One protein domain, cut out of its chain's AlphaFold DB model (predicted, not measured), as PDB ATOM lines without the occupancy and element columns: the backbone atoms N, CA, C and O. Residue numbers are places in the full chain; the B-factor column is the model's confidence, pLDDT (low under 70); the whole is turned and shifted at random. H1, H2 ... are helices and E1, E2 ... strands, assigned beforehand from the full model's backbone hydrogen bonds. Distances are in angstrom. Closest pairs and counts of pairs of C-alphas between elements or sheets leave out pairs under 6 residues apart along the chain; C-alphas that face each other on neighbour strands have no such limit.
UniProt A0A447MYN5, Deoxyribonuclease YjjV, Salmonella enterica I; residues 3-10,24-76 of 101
ATOM      1  N   LEU A   3     -17.237  -6.603 -18.624       98.31
ATOM      2  CA  LEU A   3     -18.582  -7.170 -18.681       98.31
ATOM      3  C   LEU A   3     -19.199  -7.220 -17.290       98.31
ATOM      4  O   LEU A   3     -18.666  -7.877 -16.397       98.31
ATOM      5  N   HIS A   4     -20.343  -6.564 -17.133       98.19
ATOM      6  CA  HIS A   4     -21.157  -6.654 -15.930       98.19
ATOM      7  C   HIS A   4     -22.112  -7.850 -16.017       98.19
ATOM      8  O   HIS A   4     -22.797  -8.035 -17.027       98.19
ATOM      9  N   SER A   5     -22.216  -8.644 -14.949       98.19
ATOM     10  CA  SER A   5     -23.209  -9.717 -14.866       98.19
ATOM     11  C   SER A   5     -23.736  -9.896 -13.450       98.19
ATOM     12  O   SER A   5     -23.002 -10.215 -12.522       98.19
ATOM     13  N   ARG A   6     -25.056  -9.760 -13.296       96.81
ATOM     14  CA  ARG A   6     -25.769 -10.046 -12.051       96.81
ATOM     15  C   ARG A   6     -26.941 -10.963 -12.352       96.81
ATOM     16  O   ARG A   6     -27.881 -10.561 -13.028       96.81
ATOM     17  N   ARG A   7     -26.895 -12.199 -11.839       96.56
ATOM     18  CA  ARG A   7     -27.900 -13.258 -12.098       96.56
ATOM     19  C   ARG A   7     -28.075 -13.610 -13.589       96.56
ATOM     20  O   ARG A   7     -29.092 -14.177 -13.972       96.56
ATOM     21  N   THR A   8     -27.090 -13.288 -14.427       98.38
ATOM     22  CA  THR A   8     -27.152 -13.475 -15.887       98.38
ATOM     23  C   THR A   8     -25.972 -14.268 -16.454       98.38
ATOM     24  O   THR A   8     -25.862 -14.368 -17.675       98.38
ATOM     25  N   HIS A   9     -25.124 -14.867 -15.607       98.50
ATOM     26  CA  HIS A   9     -23.862 -15.499 -16.017       98.50
ATOM     27  C   HIS A   9     -24.032 -16.522 -17.143       98.50
ATOM     28  O   HIS A   9     -23.307 -16.465 -18.129       98.50
ATOM     29  N   ASP A  10     -25.025 -17.410 -17.050       98.50
ATOM     30  CA  ASP A  10     -25.199 -18.482 -18.038       98.50
ATOM     31  C   ASP A  10     -25.615 -17.931 -19.408       98.50
ATOM     32  O   ASP A  10     -25.112 -18.371 -20.446       98.50
ATOM     33  N   THR A  24     -10.842 -11.142 -25.682       97.44
ATOM     34  CA  THR A  24     -11.781 -11.401 -24.591       97.44
ATOM     35  C   THR A  24     -11.842 -10.200 -23.630       97.44
ATOM     36  O   THR A  24     -11.745  -9.020 -24.005       97.44
ATOM     37  N   GLY A  25     -12.074 -10.451 -22.350       98.00
ATOM     38  CA  GLY A  25     -12.237  -9.403 -21.366       98.00
ATOM     39  C   GLY A  25     -12.299  -9.946 -19.960       98.00
ATOM     40  O   GLY A  25     -11.861 -11.060 -19.690       98.00
ATOM     41  N   VAL A  26     -12.893  -9.154 -19.082       98.69
ATOM     42  CA  VAL A  26     -13.131  -9.511 -17.688       98.69
ATOM     43  C   VAL A  26     -14.626  -9.503 -17.402       98.69
ATOM     44  O   VAL A  26     -15.340  -8.606 -17.857       98.69
ATOM     45  N   VAL A  27     -15.097 -10.499 -16.655       98.69
ATOM     46  CA  VAL A  27     -16.396 -10.445 -15.979       98.69
ATOM     47  C   VAL A  27     -16.154  -9.796 -14.622       98.69
ATOM     48  O   VAL A  27     -15.648 -10.447 -13.707       98.69
ATOM     49  N   HIS A  28     -16.426  -8.495 -14.538       98.19
ATOM     50  CA  HIS A  28     -16.134  -7.701 -13.346       98.19
ATOM     51  C   HIS A  28     -17.162  -7.988 -12.241       98.19
ATOM     52  O   HIS A  28     -18.284  -8.428 -12.511       98.19
ATOM     53  N   GLY A  29     -16.769  -7.767 -10.991       96.88
ATOM     54  CA  GLY A  29     -17.612  -7.898  -9.810       96.88
ATOM     55  C   GLY A  29     -18.145  -9.315  -9.608       96.88
ATOM     56  O   GLY A  29     -19.280  -9.482  -9.156       96.88
ATOM     57  N   PHE A  30     -17.380 -10.347  -9.986       98.06
ATOM     58  CA  PHE A  30     -17.921 -11.697 -10.113       98.06
ATOM     59  C   PHE A  30     -18.439 -12.251  -8.778       98.06
ATOM     60  O   PHE A  30     -17.724 -12.344  -7.778       98.06
ATOM     61  N   ALA A  31     -19.696 -12.696  -8.791       96.88
ATOM     62  CA  ALA A  31     -20.344 -13.374  -7.675       96.88
ATOM     63  C   ALA A  31     -21.255 -14.498  -8.193       96.88
ATOM     64  O   ALA A  31     -22.476 -14.350  -8.282       96.88
ATOM     65  N   GLY A  32     -20.652 -15.632  -8.552       96.00
ATOM     66  CA  GLY A  32     -21.337 -16.812  -9.088       96.00
ATOM     67  C   GLY A  32     -20.804 -18.132  -8.530       96.00
ATOM     68  O   GLY A  32     -20.071 -18.158  -7.541       96.00
ATOM     69  N   SER A  33     -21.208 -19.242  -9.152       97.56
ATOM     70  CA  SER A  33     -20.683 -20.575  -8.832       97.56
ATOM     71  C   SER A  33     -19.318 -20.823  -9.483       97.56
ATOM     72  O   SER A  33     -18.943 -20.142 -10.438       97.56
ATOM     73  N   LEU A  34     -18.594 -21.843  -9.005       98.44
ATOM     74  CA  LEU A  34     -17.325 -22.267  -9.609       98.44
ATOM     75  C   LEU A  34     -17.514 -22.642 -11.084       98.44
ATOM     76  O   LEU A  34     -16.799 -22.135 -11.937       98.44
ATOM     77  N   GLN A  35     -18.555 -23.420 -11.385       98.44
ATOM     78  CA  GLN A  35     -18.894 -23.820 -12.752       98.44
ATOM     79  C   GLN A  35     -19.115 -22.615 -13.684       98.44
ATOM     80  O   GLN A  35     -18.709 -22.635 -14.845       98.44
ATOM     81  N   GLN A  36     -19.761 -21.554 -13.188       98.62
ATOM     82  CA  GLN A  36     -19.962 -20.327 -13.963       98.62
ATOM     83  C   GLN A  36     -18.635 -19.624 -14.253       98.62
ATOM     84  O   GLN A  36     -18.414 -19.190 -15.381       98.62
ATOM     85  N   ALA A  37     -17.751 -19.539 -13.259       98.69
ATOM     86  CA  ALA A  37     -16.442 -18.926 -13.431       98.69
ATOM     87  C   ALA A  37     -15.555 -19.727 -14.392       98.69
ATOM     88  O   ALA A  37     -15.013 -19.161 -15.336       98.69
ATOM     89  N   GLU A  38     -15.472 -21.047 -14.213       98.69
ATOM     90  CA  GLU A  38     -14.704 -21.945 -15.083       98.69
ATOM     91  C   GLU A  38     -15.151 -21.835 -16.540       98.69
ATOM     92  O   GLU A  38     -14.314 -21.803 -17.438       98.69
ATOM     93  N   ARG A  39     -16.458 -21.690 -16.792       98.50
ATOM     94  CA  ARG A  39     -16.975 -21.486 -18.147       98.50
ATOM     95  C   ARG A  39     -16.472 -20.189 -18.781       98.50
ATOM     96  O   ARG A  39     -16.195 -20.178 -19.976       98.50
ATOM     97  N   PHE A  40     -16.356 -19.103 -18.020       98.75
ATOM     98  CA  PHE A  40     -15.765 -17.860 -18.526       98.75
ATOM     99  C   PHE A  40     -14.261 -18.012 -18.774       98.75
ATOM    100  O   PHE A  40     -13.783 -17.602 -19.832       98.75
ATOM    101  N   VAL A  41     -13.541 -18.660 -17.857       98.69
ATOM    102  CA  VAL A  41     -12.095 -18.909 -17.984       98.69
ATOM    103  C   VAL A  41     -11.775 -19.786 -19.194       98.69
ATOM    104  O   VAL A  41     -10.873 -19.462 -19.958       98.69
ATOM    105  N   GLN A  42     -12.560 -20.839 -19.440       98.19
ATOM    106  CA  GLN A  42     -12.437 -21.694 -20.630       98.19
ATOM    107  C   GLN A  42     -12.652 -20.927 -21.942       98.19
ATOM    108  O   GLN A  42     -12.085 -21.294 -22.965       98.19
ATOM    109  N   LEU A  43     -13.454 -19.859 -21.919       98.06
ATOM    110  CA  LEU A  43     -13.654 -18.953 -23.054       98.06
ATOM    111  C   LEU A  43     -12.588 -17.842 -23.122       98.06
ATOM    112  O   LEU A  43     -12.722 -16.917 -23.918       98.06
ATOM    113  N   GLY A  44     -11.564 -17.887 -22.265       98.06
ATOM    114  CA  GLY A  44     -10.470 -16.917 -22.215       98.06
ATOM    115  C   GLY A  44     -10.796 -15.609 -21.487       98.06
ATOM    116  O   GLY A  44     -10.024 -14.655 -21.594       98.06
ATOM    117  N   TYR A  45     -11.916 -15.520 -20.761       98.69
ATOM    118  CA  TYR A  45     -12.257 -14.345 -19.952       98.69
ATOM    119  C   TYR A  45     -11.624 -14.425 -18.561       98.69
ATOM    120  O   TYR A  45     -11.525 -15.493 -17.961       98.69
ATOM    121  N   LYS A  46     -11.231 -13.268 -18.029       98.75
ATOM    122  CA  LYS A  46     -10.767 -13.110 -16.649       98.75
ATOM    123  C   LYS A  46     -11.941 -12.898 -15.692       98.75
ATOM    124  O   LYS A  46     -13.030 -12.492 -16.105       98.75
ATOM    125  N   ILE A  47     -11.697 -13.133 -14.408       98.81
ATOM    126  CA  ILE A  47     -12.665 -12.995 -13.319       98.81
ATOM    127  C   ILE A  47     -12.250 -11.828 -12.421       98.81
ATOM    128  O   ILE A  47     -11.153 -11.830 -11.862       98.81
ATOM    129  N   GLY A  48     -13.130 -10.832 -12.295       98.50
ATOM    130  CA  GLY A  48     -12.928  -9.675 -11.428       98.50
ATOM    131  C   GLY A  48     -13.109 -10.033  -9.954       98.50
ATOM    132  O   GLY A  48     -14.160 -10.537  -9.546       98.50
ATOM    133  N   VAL A  49     -12.079  -9.765  -9.158       97.88
ATOM    134  CA  VAL A  49     -12.003 -10.001  -7.717       97.88
ATOM    135  C   VAL A  49     -12.130  -8.665  -6.996       97.88
ATOM    136  O   VAL A  49     -11.173  -7.897  -6.905       97.88
ATOM    137  N   GLY A  50     -13.332  -8.401  -6.488       94.94
ATOM    138  CA  GLY A  50     -13.656  -7.184  -5.746       94.94
ATOM    139  C   GLY A  50     -13.958  -7.416  -4.266       94.94
ATOM    140  O   GLY A  50     -13.759  -8.500  -3.711       94.94
ATOM    141  N   GLY A  51     -14.535  -6.395  -3.626       94.25
ATOM    142  CA  GLY A  51     -14.815  -6.374  -2.186       94.25
ATOM    143  C   GLY A  51     -15.691  -7.523  -1.665       94.25
ATOM    144  O   GLY A  51     -15.645  -7.816  -0.469       94.25
ATOM    145  N   THR A  52     -16.434  -8.230  -2.526       94.94
ATOM    146  CA  THR A  52     -17.254  -9.402  -2.163       94.94
ATOM    147  C   THR A  52     -16.481 -10.428  -1.336       94.94
ATOM    148  O   THR A  52     -17.030 -10.961  -0.368       94.94
ATOM    149  N   ILE A  53     -15.207 -10.681  -1.652       95.44
ATOM    150  CA  ILE A  53     -14.435 -11.711  -0.946       95.44
ATOM    151  C   ILE A  53     -14.120 -11.341   0.506       95.44
ATOM    152  O   ILE A  53     -13.881 -12.229   1.320       95.44
ATOM    153  N   THR A  54     -14.196 -10.060   0.872       95.12
ATOM    154  CA  THR A  54     -13.961  -9.602   2.252       95.12
ATOM    155  C   THR A  54     -15.110  -9.958   3.204       95.12
ATOM    156  O   THR A  54     -14.963  -9.857   4.422       95.12
ATOM    157  N   TYR A  55     -16.257 -10.412   2.685       94.50
ATOM    158  CA  TYR A  55     -17.421 -10.808   3.476       94.50
ATOM    159  C   TYR A  55     -17.391 -12.315   3.802       94.50
ATOM    160  O   TYR A  55     -17.561 -13.127   2.895       94.50
ATOM    161  N   PRO A  56     -17.301 -12.733   5.083       93.25
ATOM    162  CA  PRO A  56     -17.290 -14.151   5.470       93.25
ATOM    163  C   PRO A  56     -18.490 -14.950   4.955       93.25
ATOM    164  O   PRO A  56     -18.355 -16.102   4.561       93.25
ATOM    165  N   ARG A  57     -19.667 -14.311   4.900       94.88
ATOM    166  CA  ARG A  57     -20.903 -14.918   4.383       94.88
ATOM    167  C   ARG A  57     -20.878 -15.201   2.876       94.88
ATOM    168  O   ARG A  57     -21.733 -15.929   2.388       94.88
ATOM    169  N   ALA A  58     -19.933 -14.626   2.133       94.06
ATOM    170  CA  ALA A  58     -19.751 -14.869   0.705       94.06
ATOM    171  C   ALA A  58     -18.862 -16.105   0.455       94.06
ATOM    172  O   ALA A  58     -18.013 -16.087  -0.434       94.06
ATOM    173  N   SER A  59     -19.046 -17.171   1.245       93.94
ATOM    174  CA  SER A  59     -18.215 -18.385   1.213       93.94
ATOM    175  C   SER A  59     -18.095 -18.965  -0.191       93.94
ATOM    176  O   SER A  59     -16.988 -19.180  -0.660       93.94
ATOM    177  N   LYS A  60     -19.212 -19.073  -0.922       94.19
ATOM    178  CA  LYS A  60     -19.218 -19.565  -2.308       94.19
ATOM    179  C   LYS A  60     -18.260 -18.783  -3.207       94.19
ATOM    180  O   LYS A  60     -17.445 -19.387  -3.885       94.19
ATOM    181  N   THR A  61     -18.333 -17.452  -3.204       95.69
ATOM    182  CA  THR A  61     -17.462 -16.609  -4.039       95.69
ATOM    183  C   THR A  61     -16.007 -16.698  -3.595       95.69
ATOM    184  O   THR A  61     -15.123 -16.771  -4.441       95.69
ATOM    185  N   ARG A  62     -15.751 -16.755  -2.284       97.12
ATOM    186  CA  ARG A  62     -14.403 -16.959  -1.736       97.12
ATOM    187  C   ARG A  62     -13.808 -18.295  -2.193       97.12
ATOM    188  O   ARG A  62     -12.669 -18.317  -2.645       97.12
ATOM    189  N   ASP A  63     -14.594 -19.369  -2.153       97.81
ATOM    190  CA  ASP A  63     -14.183 -20.701  -2.602       97.81
ATOM    191  C   ASP A  63     -13.906 -20.741  -4.107       97.81
ATOM    192  O   ASP A  63     -12.986 -21.433  -4.536       97.81
ATOM    193  N   VAL A  64     -14.670 -19.992  -4.916       98.38
ATOM    194  CA  VAL A  64     -14.364 -19.830  -6.346       98.38
ATOM    195  C   VAL A  64     -12.992 -19.186  -6.524       98.38
ATOM    196  O   VAL A  64     -12.145 -19.764  -7.201       98.38
ATOM    197  N   MET A  65     -12.748 -18.031  -5.896       97.69
ATOM    198  CA  MET A  65     -11.475 -17.316  -6.067       97.69
ATOM    199  C   MET A  65     -10.274 -18.142  -5.595       97.69
ATOM    200  O   MET A  65      -9.207 -18.048  -6.187       97.69
ATOM    201  N   ALA A  66     -10.451 -18.986  -4.577       97.56
ATOM    202  CA  ALA A  66      -9.403 -19.877  -4.081       97.56
ATOM    203  C   ALA A  66      -9.081 -21.061  -5.016       97.56
ATOM    204  O   ALA A  66      -8.034 -21.683  -4.861       97.56
ATOM    205  N   ARG A  67      -9.981 -21.415  -5.943       98.38
ATOM    206  CA  ARG A  67      -9.842 -22.584  -6.833       98.38
ATOM    207  C   ARG A  67      -9.446 -22.226  -8.259       98.38
ATOM    208  O   ARG A  67      -8.919 -23.083  -8.964       98.38
ATOM    209  N   LEU A  68      -9.742 -21.009  -8.704       98.56
ATOM    210  CA  LEU A  68      -9.407 -20.579 -10.056       98.56
ATOM    211  C   LEU A  68      -7.887 -20.421 -10.237       98.56
ATOM    212  O   LEU A  68      -7.195 -20.039  -9.292       98.56
ATOM    213  N   PRO A  69      -7.366 -20.653 -11.456       98.38
ATOM    214  CA  PRO A  69      -5.989 -20.312 -11.797       98.38
ATOM    215  C   PRO A  69      -5.689 -18.840 -11.495       98.38
ATOM    216  O   PRO A  69      -6.497 -17.963 -11.804       98.38
ATOM    217  N   LEU A  70      -4.523 -18.554 -10.910       98.25
ATOM    218  CA  LEU A  70      -4.160 -17.193 -10.504       98.25
ATOM    219  C   LEU A  70      -4.124 -16.220 -11.691       98.25
ATOM    220  O   LEU A  70      -4.535 -15.070 -11.570       98.25
ATOM    221  N   ASP A  71      -3.681 -16.693 -12.853       98.25
ATOM    222  CA  ASP A  71      -3.640 -15.912 -14.085       98.25
ATOM    223  C   ASP A  71      -5.037 -15.585 -14.630       98.25
ATOM    224  O   ASP A  71      -5.166 -14.696 -15.469       98.25
ATOM    225  N   ALA A  72      -6.095 -16.256 -14.168       98.50
ATOM    226  CA  ALA A  72      -7.477 -15.957 -14.524       98.50
ATOM    227  C   ALA A  72      -8.092 -14.811 -13.700       98.50
ATOM    228  O   ALA A  72      -9.176 -14.339 -14.050       98.50
ATOM    229  N   LEU A  73      -7.432 -14.355 -12.633       98.69
ATOM    230  CA  LEU A  73      -7.971 -13.374 -11.691       98.69
ATOM    231  C   LEU A  73      -7.475 -11.954 -11.990       98.69
ATOM    232  O   LEU A  73      -6.316 -11.748 -12.345       98.69
ATOM    233  N   LEU A  74      -8.346 -10.961 -11.800       98.25
ATOM    234  CA  LEU A  74      -7.995  -9.539 -11.840       98.25
ATOM    235  C   LEU A  74      -8.503  -8.831 -10.588       98.25
ATOM    236  O   LEU A  74      -9.641  -9.037 -10.182       98.25
ATOM    237  N   LEU A  75      -7.665  -7.986  -9.991       96.56
ATOM    238  CA  LEU A  75      -8.013  -7.216  -8.798       96.56
ATOM    239  C   LEU A  75      -8.784  -5.943  -9.165       96.56
ATOM    240  O   LEU A  75      -8.381  -5.214 -10.070       96.56
ATOM    241  N   GLU A  76      -9.846  -5.636  -8.423       95.56
ATOM    242  CA  GLU A  76     -10.662  -4.438  -8.631       95.56
ATOM    243  C   GLU A  76     -11.340  -3.963  -7.335       95.56
ATOM    244  O   GLU A  76     -11.376  -4.674  -6.332       95.56
TER     245      GLU A  76
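This is residues 3 to 10 and 24 to 76 of the 101 residues of the protein "Deoxyribonuclease YjjV" of Salmonella enterica I (UniProt A0A447MYN5). A small parallel sheet, E1, E2, E3 in that order, is grazed by two touching helices, H1 and H3; short H2 lies off the sheet, and residues 3 to 4 pair with E1. Two right-handed strand-helix-strand units, parallel neighbour strands with helices between, are E1, H1, E2 and E2, H2 H3, E3. The 61 printed residues, class mixed, have three named helices and three named strands, ordered E1 H1 E2 H2 H3 E3. The whole is compact, radius of gyration of the C-alphas 10.3 A, spanning 30 by 24 by 21 A.

E2, residues 46 to 49, is parallel to E1, residues 26 to 28, with N 27 and O 46 within hydrogen-bond range at 2.9 A, and to E3, residues 73 to 75, with N 49 and O 74 at 2.7 A. H1, residues 34 to 42, touches H3, residues 59 to 67, closest at the C-alphas of Leu 34 and Val 64, 5.0 A, the same way at a tilt of 36 degrees, only just steep. H2, residues 51 to 54, touches H3 only at the corner, closest at the C-alphas of Ile 53 and Arg 62, 5.3 A. Every O i to N i+4 pair is within range in H1 and H3; H2 is too short for one.

E1 begins at C-alpha 26 (-13.131, -9.511, -17.688) and E3 ends at C-alpha 75 (-8.013, -7.216, -8.798). H1 is 12.1 A long, H3 12.3 A and E2 9.5 A.

Residues 11 to 23 are not printed; C-alphas 10 and 24 are 16.5 A apart. The five links between named elements are tight. No printed residue is under 70 in pLDDT.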